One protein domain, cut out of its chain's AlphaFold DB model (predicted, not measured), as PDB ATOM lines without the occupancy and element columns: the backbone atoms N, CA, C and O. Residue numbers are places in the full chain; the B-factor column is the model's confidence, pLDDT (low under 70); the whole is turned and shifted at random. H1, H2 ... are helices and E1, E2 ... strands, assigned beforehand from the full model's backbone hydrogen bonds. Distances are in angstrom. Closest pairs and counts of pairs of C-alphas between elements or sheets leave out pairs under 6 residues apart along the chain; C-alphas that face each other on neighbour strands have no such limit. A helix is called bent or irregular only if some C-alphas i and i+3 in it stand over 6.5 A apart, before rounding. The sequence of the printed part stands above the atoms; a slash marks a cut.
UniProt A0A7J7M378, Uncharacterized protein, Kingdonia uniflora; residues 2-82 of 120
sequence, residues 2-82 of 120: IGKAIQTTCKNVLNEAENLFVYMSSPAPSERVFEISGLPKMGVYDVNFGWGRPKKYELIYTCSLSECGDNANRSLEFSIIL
ATOM      1  N   ILE A   2     -48.831  11.824 -24.168       76.56
ATOM      2  CA  ILE A   2     -47.927  12.676 -24.974       76.56
ATOM      3  C   ILE A   2     -46.929  13.509 -24.147       76.56
ATOM      4  O   ILE A   2     -45.748  13.533 -24.473       76.56
ATOM      5  N   GLY A   3     -47.351  14.120 -23.033       77.00
ATOM      6  CA  GLY A   3     -46.455  14.969 -22.229       77.00
ATOM      7  C   GLY A   3     -45.250  14.229 -21.634       77.00
ATOM      8  O   GLY A   3     -44.153  14.773 -21.581       77.00
ATOM      9  N   LYS A   4     -45.427  12.954 -21.260       83.12
ATOM     10  CA  LYS A   4     -44.341  12.114 -20.735       83.12
ATOM     11  C   LYS A   4     -43.345  11.732 -21.833       83.12
ATOM     12  O   LYS A   4     -42.152  11.686 -21.568       83.12
ATOM     13  N   ALA A   5     -43.824  11.504 -23.057       80.94
ATOM     14  CA  ALA A   5     -42.960  11.251 -24.207       80.94
ATOM     15  C   ALA A   5     -42.118  12.489 -24.552       80.94
ATOM     16  O   ALA A   5     -40.901  12.376 -24.633       80.94
ATOM     17  N   ILE A   6     -42.740  13.674 -24.636       79.69
ATOM     18  CA  ILE A   6     -42.038  14.944 -24.894       79.69
ATOM     19  C   ILE A   6     -40.968  15.202 -23.828       79.69
ATOM     20  O   ILE A   6     -39.824  15.500 -24.158       79.69
ATOM     21  N   GLN A   7     -41.310  15.032 -22.548       83.31
ATOM     22  CA  GLN A   7     -40.370  15.262 -21.454       83.31
ATOM     23  C   GLN A   7     -39.151  14.331 -21.519       83.31
ATOM     24  O   GLN A   7     -38.030  14.778 -21.284       83.31
ATOM     25  N   THR A   8     -39.353  13.051 -21.842       84.94
ATOM     26  CA  THR A   8     -38.254  12.086 -21.987       84.94
ATOM     27  C   THR A   8     -37.379  12.419 -23.194       84.94
ATOM     28  O   THR A   8     -36.159  12.416 -23.067       84.94
ATOM     29  N   THR A   9     -37.974  12.773 -24.337       79.62
ATOM     30  CA  THR A   9     -37.222  13.194 -25.530       79.62
ATOM     31  C   THR A   9     -36.372  14.431 -25.241       79.62
ATOM     32  O   THR A   9     -35.178  14.416 -25.521       79.62
ATOM     33  N   CYS A  10     -36.940  15.473 -24.623       78.44
ATOM     34  CA  CYS A  10     -36.189  16.684 -24.279       78.44
ATOM     35  C   CYS A  10     -35.034  16.393 -23.312       78.44
ATOM     36  O   CYS A  10     -33.938  16.900 -23.514       78.44
ATOM     37  N   LYS A  11     -35.252  15.556 -22.289       85.12
ATOM     38  CA  LYS A  11     -34.190  15.169 -21.347       85.12
ATOM     39  C   LYS A  11     -33.043  14.426 -22.025       85.12
ATOM     40  O   LYS A  11     -31.893  14.704 -21.717       85.12
ATOM     41  N   ASN A  12     -33.347  13.513 -22.946       80.31
ATOM     42  CA  ASN A  12     -32.317  12.757 -23.656       80.31
ATOM     43  C   ASN A  12     -31.468  13.673 -24.546       80.31
ATOM     44  O   ASN A  12     -30.248  13.627 -24.460       80.31
ATOM     45  N   VAL A  13     -32.109  14.563 -25.313       83.50
ATOM     46  CA  VAL A  13     -31.410  15.543 -26.163       83.50
ATOM     47  C   VAL A  13     -30.520  16.471 -25.331       83.50
ATOM     48  O   VAL A  13     -29.393  16.758 -25.724       83.50
ATOM     49  N   LEU A  14     -30.999  16.924 -24.169       78.06
ATOM     50  CA  LEU A  14     -30.205  17.762 -23.267       78.06
ATOM     51  C   LEU A  14     -29.003  17.003 -22.692       78.06
ATOM     52  O   LEU A  14     -27.894  17.520 -22.744       78.06
ATOM     53  N   ASN A  15     -29.189  15.762 -22.233       79.81
ATOM     54  CA  ASN A  15     -28.081  14.924 -21.766       79.81
ATOM     55  C   ASN A  15     -27.040  14.672 -22.869       79.81
ATOM     56  O   ASN A  15     -25.843  14.636 -22.597       79.81
ATOM     57  N   GLU A  16     -27.470  14.468 -24.112       75.38
ATOM     58  CA  GLU A  16     -26.562  14.315 -25.252       75.38
ATOM     59  C   GLU A  16     -25.763  15.598 -25.510       75.38
ATOM     60  O   GLU A  16     -24.547  15.532 -25.690       75.38
ATOM     61  N   ALA A  17     -26.413  16.764 -25.454       73.44
ATOM     62  CA  ALA A  17     -25.751  18.058 -25.602       73.44
ATOM     63  C   ALA A  17     -24.758  18.346 -24.463       73.44
ATOM     64  O   ALA A  17     -23.649  18.814 -24.720       73.44
ATOM     65  N   GLU A  18     -25.113  18.029 -23.216       75.62
ATOM     66  CA  GLU A  18     -24.232  18.178 -22.052       75.62
ATOM     67  C   GLU A  18     -23.003  17.264 -22.154       75.62
ATOM     68  O   GLU A  18     -21.878  17.710 -21.931       75.62
ATOM     69  N   ASN A  19     -23.184  16.007 -22.571       78.12
ATOM     70  CA  ASN A  19     -22.070  15.081 -22.788       78.12
ATOM     71  C   ASN A  19     -21.160  15.529 -23.942       78.12
ATOM     72  O   ASN A  19     -19.936  15.435 -23.831       78.12
ATOM     73  N   LEU A  20     -21.737  16.050 -25.029       71.12
ATOM     74  CA  LEU A  20     -20.980  16.629 -26.138       71.12
ATOM     75  C   LEU A  20     -20.173  17.848 -25.677       71.12
ATOM     76  O   LEU A  20     -19.002  17.973 -26.026       71.12
ATOM     77  N   PHE A  21     -20.766  18.718 -24.859       71.06
ATOM     78  CA  PHE A  21     -20.088  19.881 -24.296       71.06
ATOM     79  C   PHE A  21     -18.911  19.481 -23.397       71.06
ATOM     80  O   PHE A  21     -17.826  20.050 -23.519       71.06
ATOM     81  N   VAL A  22     -19.086  18.469 -22.541       74.81
ATOM     82  CA  VAL A  22     -18.007  17.919 -21.702       74.81
ATOM     83  C   VAL A  22     -16.890  17.320 -22.560       74.81
ATOM     84  O   VAL A  22     -15.718  17.546 -22.273       74.81
ATOM     85  N   TYR A  23     -17.232  16.604 -23.634       70.31
ATOM     86  CA  TYR A  23     -16.256  16.047 -24.573       70.31
ATOM     87  C   TYR A  23     -15.461  17.140 -25.305       70.31
ATOM     88  O   TYR A  23     -14.236  17.071 -25.349       70.31
ATOM     89  N   MET A  24     -16.139  18.176 -25.809       63.69
ATOM     90  CA  MET A  24     -15.521  19.321 -26.497       63.69
ATOM     91  C   MET A  24     -14.677  20.194 -25.555       63.69
ATOM     92  O   MET A  24     -13.693  20.792 -25.984       63.69
ATOM     93  N   SER A  25     -15.053  20.265 -24.274       65.44
ATOM     94  CA  SER A  25     -14.345  21.036 -23.240       65.44
ATOM     95  C   SER A  25     -13.222  20.247 -22.559       65.44
ATOM     96  O   SER A  25     -12.432  20.818 -21.805       65.44
ATOM     97  N   SER A  26     -13.151  18.934 -22.787       67.44
ATOM     98  CA  SER A  26     -12.069  18.091 -22.293       67.44
ATOM     99  C   SER A  26     -10.778  18.428 -23.046       67.44
ATOM    100  O   SER A  26     -10.822  18.643 -24.259       67.44
ATOM    101  N   PRO A  27      -9.610  18.461 -22.380       56.66
ATOM    102  CA  PRO A  27      -8.326  18.600 -23.056       56.66
ATOM    103  C   PRO A  27      -8.044  17.347 -23.900       56.66
ATOM    104  O   PRO A  27      -7.371  16.412 -23.467       56.66
ATOM    105  N   ALA A  28      -8.590  17.311 -25.114       57.62
ATOM    106  CA  ALA A  28      -8.299  16.285 -26.099       57.62
ATOM    107  C   ALA A  28      -6.838  16.415 -26.576       57.62
ATOM    108  O   ALA A  28      -6.309  17.529 -26.691       57.62
ATOM    109  N   PRO A  29      -6.155  15.295 -26.865       50.84
ATOM    110  CA  PRO A  29      -4.770  15.307 -27.308       50.84
ATOM    111  C   PRO A  29      -4.662  15.880 -28.725       50.84
ATOM    112  O   PRO A  29      -4.721  15.144 -29.696       50.84
ATOM    113  N   SER A  30      -4.440  17.188 -28.864       50.41
ATOM    114  CA  SER A  30      -3.922  17.868 -30.075       50.41
ATOM    115  C   SER A  30      -4.653  17.674 -31.420       50.41
ATOM    116  O   SER A  30      -4.241  18.271 -32.418       50.41
ATOM    117  N   GLU A  31      -5.731  16.896 -31.486       55.84
ATOM    118  CA  GLU A  31      -6.588  16.837 -32.661       55.84
ATOM    119  C   GLU A  31      -7.332  18.164 -32.772       55.84
ATOM    120  O   GLU A  31      -7.926  18.657 -31.814       55.84
ATOM    121  N   ARG A  32      -7.224  18.801 -33.940       58.53
ATOM    122  CA  ARG A  32      -7.841  20.100 -34.217       58.53
ATOM    123  C   ARG A  32      -9.357  19.924 -34.222       58.53
ATOM    124  O   ARG A  32      -9.938  19.614 -35.257       58.53
ATOM    125  N   VAL A  33      -9.980  20.098 -33.064       55.44
ATOM    126  CA  VAL A  33     -11.434  20.111 -32.928       55.44
ATOM    127  C   VAL A  33     -11.967  21.334 -33.674       55.44
ATOM    128  O   VAL A  33     -11.623  22.471 -33.348       55.44
ATOM    129  N   PHE A  34     -12.786  21.099 -34.697       60.94
ATOM    130  CA  PHE A  34     -13.554  22.141 -35.373       60.94
ATOM    131  C   PHE A  34     -14.992  22.090 -34.869       60.94
ATOM    132  O   PHE A  34     -15.730  21.154 -35.169       60.94
ATOM    133  N   GLU A  35     -15.391  23.112 -34.121       64.75
ATOM    134  CA  GLU A  35     -16.793  23.337 -33.786       64.75
ATOM    135  C   GLU A  35     -17.481  24.039 -34.961       64.75
ATOM    136  O   GLU A  35     -17.019  25.087 -35.423       64.75
ATOM    137  N   ILE A  36     -18.569  23.444 -35.452       66.12
ATOM    138  CA  ILE A  36     -19.424  24.027 -36.488       66.12
ATOM    139  C   ILE A  36     -20.699  24.515 -35.808       66.12
ATOM    140  O   ILE A  36     -21.470  23.717 -35.281       66.12
ATOM    141  N   SER A  37     -20.924  25.824 -35.838       66.94
ATOM    142  CA  SER A  37     -22.110  26.461 -35.265       66.94
ATOM    143  C   SER A  37     -23.124  26.844 -36.344       66.94
ATOM    144  O   SER A  37     -22.762  27.294 -37.423       66.94
ATOM    145  N   GLY A  38     -24.415  26.733 -36.049       63.25
ATOM    146  CA  GLY A  38     -25.479  27.234 -36.921       63.25
ATOM    147  C   GLY A  38     -26.308  26.149 -37.602       63.25
ATOM    148  O   GLY A  38     -25.910  24.992 -37.731       63.25
ATOM    149  N   LEU A  39     -27.521  26.543 -37.991       65.94
ATOM    150  CA  LEU A  39     -28.515  25.671 -38.601       65.94
ATOM    151  C   LEU A  39     -29.049  26.325 -39.888       65.94
ATOM    152  O   LEU A  39     -29.455  27.489 -39.842       65.94
ATOM    153  N   PRO A  40     -29.166  25.586 -41.010       61.31
ATOM    154  CA  PRO A  40     -29.643  26.116 -42.292       61.31
ATOM    155  C   PRO A  40     -31.090  26.637 -42.315       61.31
ATOM    156  O   PRO A  40     -31.563  27.020 -43.369       61.31
ATOM    157  N   LYS A  41     -31.835  26.576 -41.205       66.94
ATOM    158  CA  LYS A  41     -33.244  27.004 -41.112       66.94
ATOM    159  C   LYS A  41     -33.524  27.754 -39.819       66.94
ATOM    160  O   LYS A  41     -34.508  27.504 -39.131       66.94
ATOM    161  N   MET A  42     -32.615  28.643 -39.448       68.94
ATOM    162  CA  MET A  42     -32.753  29.409 -38.214       68.94
ATOM    163  C   MET A  42     -33.726  30.598 -38.350       68.94
ATOM    164  O   MET A  42     -33.980  31.287 -37.369       68.94
ATOM    165  N   GLY A  43     -34.288  30.842 -39.546       73.12
ATOM    166  CA  GLY A  43     -35.329  31.857 -39.772       73.12
ATOM    167  C   GLY A  43     -34.854  33.297 -39.568       73.12
ATOM    168  O   GLY A  43     -35.665  34.202 -39.399       73.12
ATOM    169  N   VAL A  44     -33.537  33.531 -39.554       78.44
ATOM    170  CA  VAL A  44     -32.972  34.844 -39.207       78.44
ATOM    171  C   VAL A  44     -33.383  35.916 -40.212       78.44
ATOM    172  O   VAL A  44     -33.690  37.041 -39.826       78.44
ATOM    173  N   TYR A  45     -33.454  35.558 -41.494       81.50
ATOM    174  CA  TYR A  45     -33.867  36.472 -42.556       81.50
ATOM    175  C   TYR A  45     -35.374  36.790 -42.545       81.50
ATOM    176  O   TYR A  45     -35.784  37.763 -43.176       81.50
ATOM    177  N   ASP A  46     -36.188  36.051 -41.782       83.50
ATOM    178  CA  ASP A  46     -37.626  36.316 -41.623       83.50
ATOM    179  C   ASP A  46     -37.938  37.317 -40.496       83.50
ATOM    180  O   ASP A  46     -39.054  37.833 -40.408       83.50
ATOM    181  N   VAL A  47     -36.958  37.632 -39.644       85.81
ATOM    182  CA  VAL A  47     -37.136  38.557 -38.518       85.81
ATOM    183  C   VAL A  47     -37.352  39.988 -39.028       85.81
ATOM    184  O   VAL A  47     -36.600  40.484 -39.863       85.81
ATOM    185  N   ASN A  48     -38.364  40.691 -38.511       88.50
ATOM    186  CA  ASN A  48     -38.617  42.100 -38.828       88.50
ATOM    187  C   ASN A  48     -39.031  42.870 -37.569       88.50
ATOM    188  O   ASN A  48     -40.127  42.682 -37.048       88.50
ATOM    189  N   PHE A  49     -38.165  43.775 -37.112       89.88
ATOM    190  CA  PHE A  49     -38.412  44.627 -35.941       89.88
ATOM    191  C   PHE A  49     -39.194  45.913 -36.265       89.88
ATOM    192  O   PHE A  49     -39.379  46.757 -35.394       89.88
ATOM    193  N   GLY A  50     -39.639  46.088 -37.513       92.69
ATOM    194  CA  GLY A  50     -40.322  47.293 -37.999       92.69
ATOM    195  C   GLY A  50     -39.469  48.171 -38.920       92.69
ATOM    196  O   GLY A  50     -39.983  49.126 -39.493       92.69
ATOM    197  N   TRP A  51     -38.191  47.835 -39.118       92.31
ATOM    198  CA  TRP A  51     -37.268  48.556 -40.014       92.31
ATOM    199  C   TRP A  51     -36.898  47.762 -41.275       92.31
ATOM    200  O   TRP A  51     -35.998  48.148 -42.018       92.31
ATOM    201  N   GLY A  52     -37.605  46.660 -41.527       87.44
ATOM    202  CA  GLY A  52     -37.328  45.740 -42.624       87.44
ATOM    203  C   GLY A  52     -36.561  44.497 -42.173       87.44
ATOM    204  O   GLY A  52     -36.183  44.353 -41.010       87.44
ATOM    205  N   ARG A  53     -36.375  43.572 -43.116       87.31
ATOM    206  CA  ARG A  53     -35.683  42.295 -42.893       87.31
ATOM    207  C   ARG A  53     -34.157  42.457 -42.962       87.31
ATOM    208  O   ARG A  53     -33.685  43.328 -43.704       87.31
ATOM    209  N   PRO A  54     -33.380  41.621 -42.247       85.88
ATOM    210  CA  PRO A  54     -31.929  41.584 -42.361       85.88
ATOM    211  C   PRO A  54     -31.480  41.368 -43.804       85.88
ATOM    212  O   PRO A  54     -32.011  40.518 -44.511       85.88
ATOM    213  N   LYS A  55     -30.474  42.131 -44.234       82.62
ATOM    214  CA  LYS A  55     -29.807  41.913 -45.529       82.62
ATOM    215  C   LYS A  55     -28.657  40.914 -45.434       82.62
ATOM    216  O   LYS A  55     -28.250  40.363 -46.447       82.62
ATOM    217  N   LYS A  56     -28.100  40.741 -44.235       81.31
ATOM    218  CA  LYS A  56     -26.965  39.868 -43.952       81.31
ATOM    219  C   LYS A  56     -27.021  39.416 -42.499       81.31
ATOM    220  O   LYS A  56     -27.360  40.215 -41.626       81.31
ATOM    221  N   TYR A  57     -26.656  38.165 -42.267       77.94
ATOM    222  CA  TYR A  57     -26.495  37.575 -40.951       77.94
ATOM    223  C   TYR A  57     -25.117  36.921 -40.849       77.94
ATOM    224  O   TYR A  57     -24.714  36.205 -41.758       77.94
ATOM    225  N   GLU A  58     -24.389  37.166 -39.758       72.69
ATOM    226  CA  GLU A  58     -23.089  36.540 -39.512       72.69
ATOM    227  C   GLU A  58     -23.066  35.883 -38.131       72.69
ATOM    228  O   GLU A  58     -23.297  36.528 -37.107       72.69
ATOM    229  N   LEU A  59     -22.751  34.589 -38.116       70.69
ATOM    230  CA  LEU A  59     -22.449  33.822 -36.912       70.69
ATOM    231  C   LEU A  59     -20.943  33.872 -36.667       70.69
ATOM    232  O   LEU A  59     -20.179  33.217 -37.380       70.69
ATOM    233  N   ILE A  60     -20.526  34.620 -35.646       70.88
ATOM    234  CA  ILE A  60     -19.118  34.727 -35.247       70.88
ATOM    235  C   ILE A  60     -18.738  33.484 -34.432       70.88
ATOM    236  O   ILE A  60     -18.821  33.477 -33.208       70.88
ATOM    237  N   TYR A  61     -18.338  32.427 -35.135       69.94
ATOM    238  CA  TYR A  61     -17.801  31.181 -34.581       69.94
ATOM    239  C   TYR A  61     -16.593  30.733 -35.409       69.94
ATOM    240  O   TYR A  61     -16.406  31.193 -36.536       69.94
ATOM    241  N   THR A  62     -15.773  29.826 -34.870       69.38
ATOM    242  CA  THR A  62     -14.591  29.288 -35.569       69.38
ATOM    243  C   THR A  62     -14.954  28.714 -36.938       69.38
ATOM    244  O   THR A  62     -14.259  28.975 -37.920       69.38
ATOM    245  N   CYS A  63     -16.071  27.988 -37.009       76.19
ATOM    246  CA  CYS A  63     -16.730  27.572 -38.236       76.19
ATOM    247  C   CYS A  63     -18.246  27.699 -38.034       76.19
ATOM    248  O   CYS A  63     -18.760  27.334 -36.974       76.19
ATOM    249  N   SER A  64     -18.975  28.227 -39.012       75.62
ATOM    250  CA  SER A  64     -20.429  28.310 -38.952       75.62
ATOM    251  C   SER A  64     -21.109  28.001 -40.275       75.62
ATOM    252  O   SER A  64     -20.493  28.095 -41.333       75.62
ATOM    253  N   LEU A  65     -22.375  27.598 -40.195       80.88
ATOM    254  CA  LEU A  65     -23.210  27.196 -41.316       80.88
ATOM    255  C   LEU A  65     -24.607  27.810 -41.184       80.88
ATOM    256  O   LEU A  65     -25.293  27.614 -40.179       80.88
ATOM    257  N   SER A  66     -25.054  28.532 -42.203       76.12
ATOM    258  CA  SER A  66     -26.345  29.217 -42.212       76.12
ATOM    259  C   SER A  66     -26.974  29.232 -43.599       76.12
ATOM    260  O   SER A  66     -26.322  28.994 -44.611       76.12
ATOM    261  N   GLU A  67     -28.273  29.511 -43.649       77.75
ATOM    262  CA  GLU A  67     -28.942  29.811 -44.913       77.75
ATOM    263  C   GLU A  67     -28.353  31.078 -45.533       77.75
ATOM    264  O   GLU A  67     -27.984  32.010 -44.816       77.75
ATOM    265  N   CYS A  68     -28.270  31.109 -46.859       74.75
ATOM    266  CA  CYS A  68     -27.943  32.325 -47.581       74.75
ATOM    267  C   CYS A  68     -29.136  33.283 -47.560       74.75
ATOM    268  O   CYS A  68     -30.272  32.869 -47.772       74.75
ATOM    269  N   GLY A  69     -28.879  34.571 -47.329       68.38
ATOM    270  CA  GLY A  69     -29.932  35.595 -47.301       68.38
ATOM    271  C   GLY A  69     -30.528  35.934 -48.666       68.38
ATOM    272  O   GLY A  69     -31.500  36.688 -48.746       68.38
ATOM    273  N   ASP A  70     -29.936  35.415 -49.742       67.44
ATOM    274  CA  ASP A  70     -30.447  35.596 -51.091       67.44
ATOM    275  C   ASP A  70     -31.579  34.597 -51.371       67.44
ATOM    276  O   ASP A  70     -31.358  33.426 -51.673       67.44
ATOM    277  N   ASN A  71     -32.819  35.084 -51.298       59.44
ATOM    278  CA  ASN A  71     -34.032  34.296 -51.541       59.44
ATOM    279  C   ASN A  71     -34.122  33.693 -52.957       59.44
ATOM    280  O   ASN A  71     -35.034  32.903 -53.213       59.44
ATOM    281  N   ALA A  72     -33.249  34.084 -53.892       62.31
ATOM    282  CA  ALA A  72     -33.284  33.583 -55.262       62.31
ATOM    283  C   ALA A  72     -32.876  32.104 -55.359       62.31
ATOM    284  O   ALA A  72     -33.470  31.364 -56.142       62.31
ATOM    285  N   ASN A  73     -31.929  31.651 -54.529       62.81
ATOM    286  CA  ASN A  73     -31.412  30.285 -54.541       62.81
ATOM    287  C   ASN A  73     -31.335  29.743 -53.107       62.81
ATOM    288  O   ASN A  73     -30.896  30.439 -52.203       62.81
ATOM    289  N   ARG A  74     -31.708  28.473 -52.884       68.69
ATOM    290  CA  ARG A  74     -31.529  27.772 -51.591       68.69
ATOM    291  C   ARG A  74     -30.049  27.450 -51.326       68.69
ATOM    292  O   ARG A  74     -29.679  26.287 -51.174       68.69
ATOM    293  N   SER A  75     -29.195  28.465 -51.375       74.25
ATOM    294  CA  SER A  75     -27.766  28.363 -51.126       74.25
ATOM    295  C   SER A  75     -27.465  28.358 -49.635       74.25
ATOM    296  O   SER A  75     -28.226  28.853 -48.804       74.25
ATOM    297  N   LEU A  76     -26.321  27.769 -49.314       79.88
ATOM    298  CA  LEU A  76     -25.809  27.646 -47.964       79.88
ATOM    299  C   LEU A  76     -24.586  28.547 -47.824       79.88
ATOM    300  O   LEU A  76     -23.686  28.504 -48.664       79.88
ATOM    301  N   GLU A  77     -24.559  29.348 -46.773       80.38
ATOM    302  CA  GLU A  77     -23.397  30.129 -46.373       80.38
ATOM    303  C   GLU A  77     -22.642  29.360 -45.294       80.38
ATOM    304  O   GLU A  77     -23.233  28.882 -44.328       80.38
ATOM    305  N   PHE A  78     -21.327  29.240 -45.449       83.12
ATOM    306  CA  PHE A  78     -20.455  28.782 -44.376       83.12
ATOM    307  C   PHE A  78     -19.431  29.877 -44.076       83.12
ATOM    308  O   PHE A  78     -18.879  30.482 -44.996       83.12
ATOM    309  N   SER A  79     -19.185  30.148 -42.798       82.06
ATOM    310  CA  SER A  79     -18.183  31.122 -42.358       82.06
ATOM    311  C   SER A  79     -17.071  30.403 -41.612       82.06
ATOM    312  O   SER A  79     -17.328  29.467 -40.864       82.06
ATOM    313  N   ILE A  80     -15.824  30.825 -41.803       85.25
ATOM    314  CA  ILE A  80     -14.674  30.263 -41.092       85.25
ATOM    315  C   ILE A  80     -13.708  31.383 -40.717       85.25
ATOM    316  O   ILE A  80     -13.478  32.305 -41.503       85.25
ATOM    317  N   ILE A  81     -13.140  31.308 -39.516       84.56
ATOM    318  CA  ILE A  81     -12.171  32.287 -39.019       84.56
ATOM    319  C   ILE A  81     -10.791  31.627 -38.998       84.56
ATOM    320  O   ILE A  81     -10.551  30.701 -38.229       84.56
ATOM    321  N   LEU A  82      -9.877  32.107 -39.843       85.62
ATOM    322  CA  LEU A  82      -8.508  31.596 -39.981       85.62
ATOM    323  C   LEU A  82      -7.500  32.750 -40.034       85.62
ATOM    324  O   LEU A  82      -7.854  33.886 -40.364       85.62
TER     325      LEU A  82
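AT A GLANCE: This is residues 2 to 82 of the 120 residues of an uncharacterized protein of Kingdonia uniflora (UniProt A0A7J7M378). One long helix, H1, stands out as an arm, free of the rest over residues 2 to 23, and a long winding stretch leads from its end to a small body with a two-stranded antiparallel hairpin, E1 and E2. Part of that stretch, residues 36 to 37, runs beside the start of E1 as a short extra pairing, while residues 25 to 32 and the loop of residues 47 to 52 stick out. The printed part has 81 residues, with one named helix and two named strands in the order H1, E1, E2; the class is mixed, helices and strands, with under half of the residues in named elements. The whole is only just loose, close to extended, with a radius of gyration of the C-alphas of 17.1 A, and it spans 44 by 41 by 23 A.

HOW THE PARTS SIT: H1, residues 2 to 25, has every O i to N i+4 pair within hydrogen-bond range. A long link of 37 residues, 26 to 62, follows it. Within this link, residues 36 to 37 pair in parallel with residues 63 to 64 of E1, the strand of residues 63 to 67. A short link of 8 residues joins E1 to E2, residues 76 to 80, and the two strands form a hairpin. They are antiparallel neighbours, with 160 degrees between their N-to-C directions. C-alphas that face each other are those of Cys 63 and Ile 80, 4.4 A apart, and those of Glu 67 and Leu 76, 4.9 A apart. N 64 and O 79 are within hydrogen-bond range at 2.8 A, as are N 77 and O 66 at 2.8 A. H1 and E2 are apart.

IN THESE COORDINATES: H1 begins at C-alpha 2, (-47.927, 12.676, -24.974), and ends at C-alpha 25, (-14.345, 21.036, -23.240), 34.7 A from first to last C-alpha; it is not bent. E1, residues 63 to 67, measures 14.1 A between its first and last C-alphas. E2, residues 76 to 80, measures 13.3 A and ends at C-alpha 80, (-14.674, 30.263, -41.092).

THE WHOLE: The C-alphas of Pro 29 and Gly 50, the two farthest apart, are 49.0 A from each other. Without the stretches that stand free, the body has 45 residues and spans 34 by 18 by 17 A. The printed part has no cut. The link from H1 to E1 is long. The mean pLDDT of the printed part is 74.3, and 27 residues are under 70: residues 24 to 42, 61 to 62 and 69 to 74.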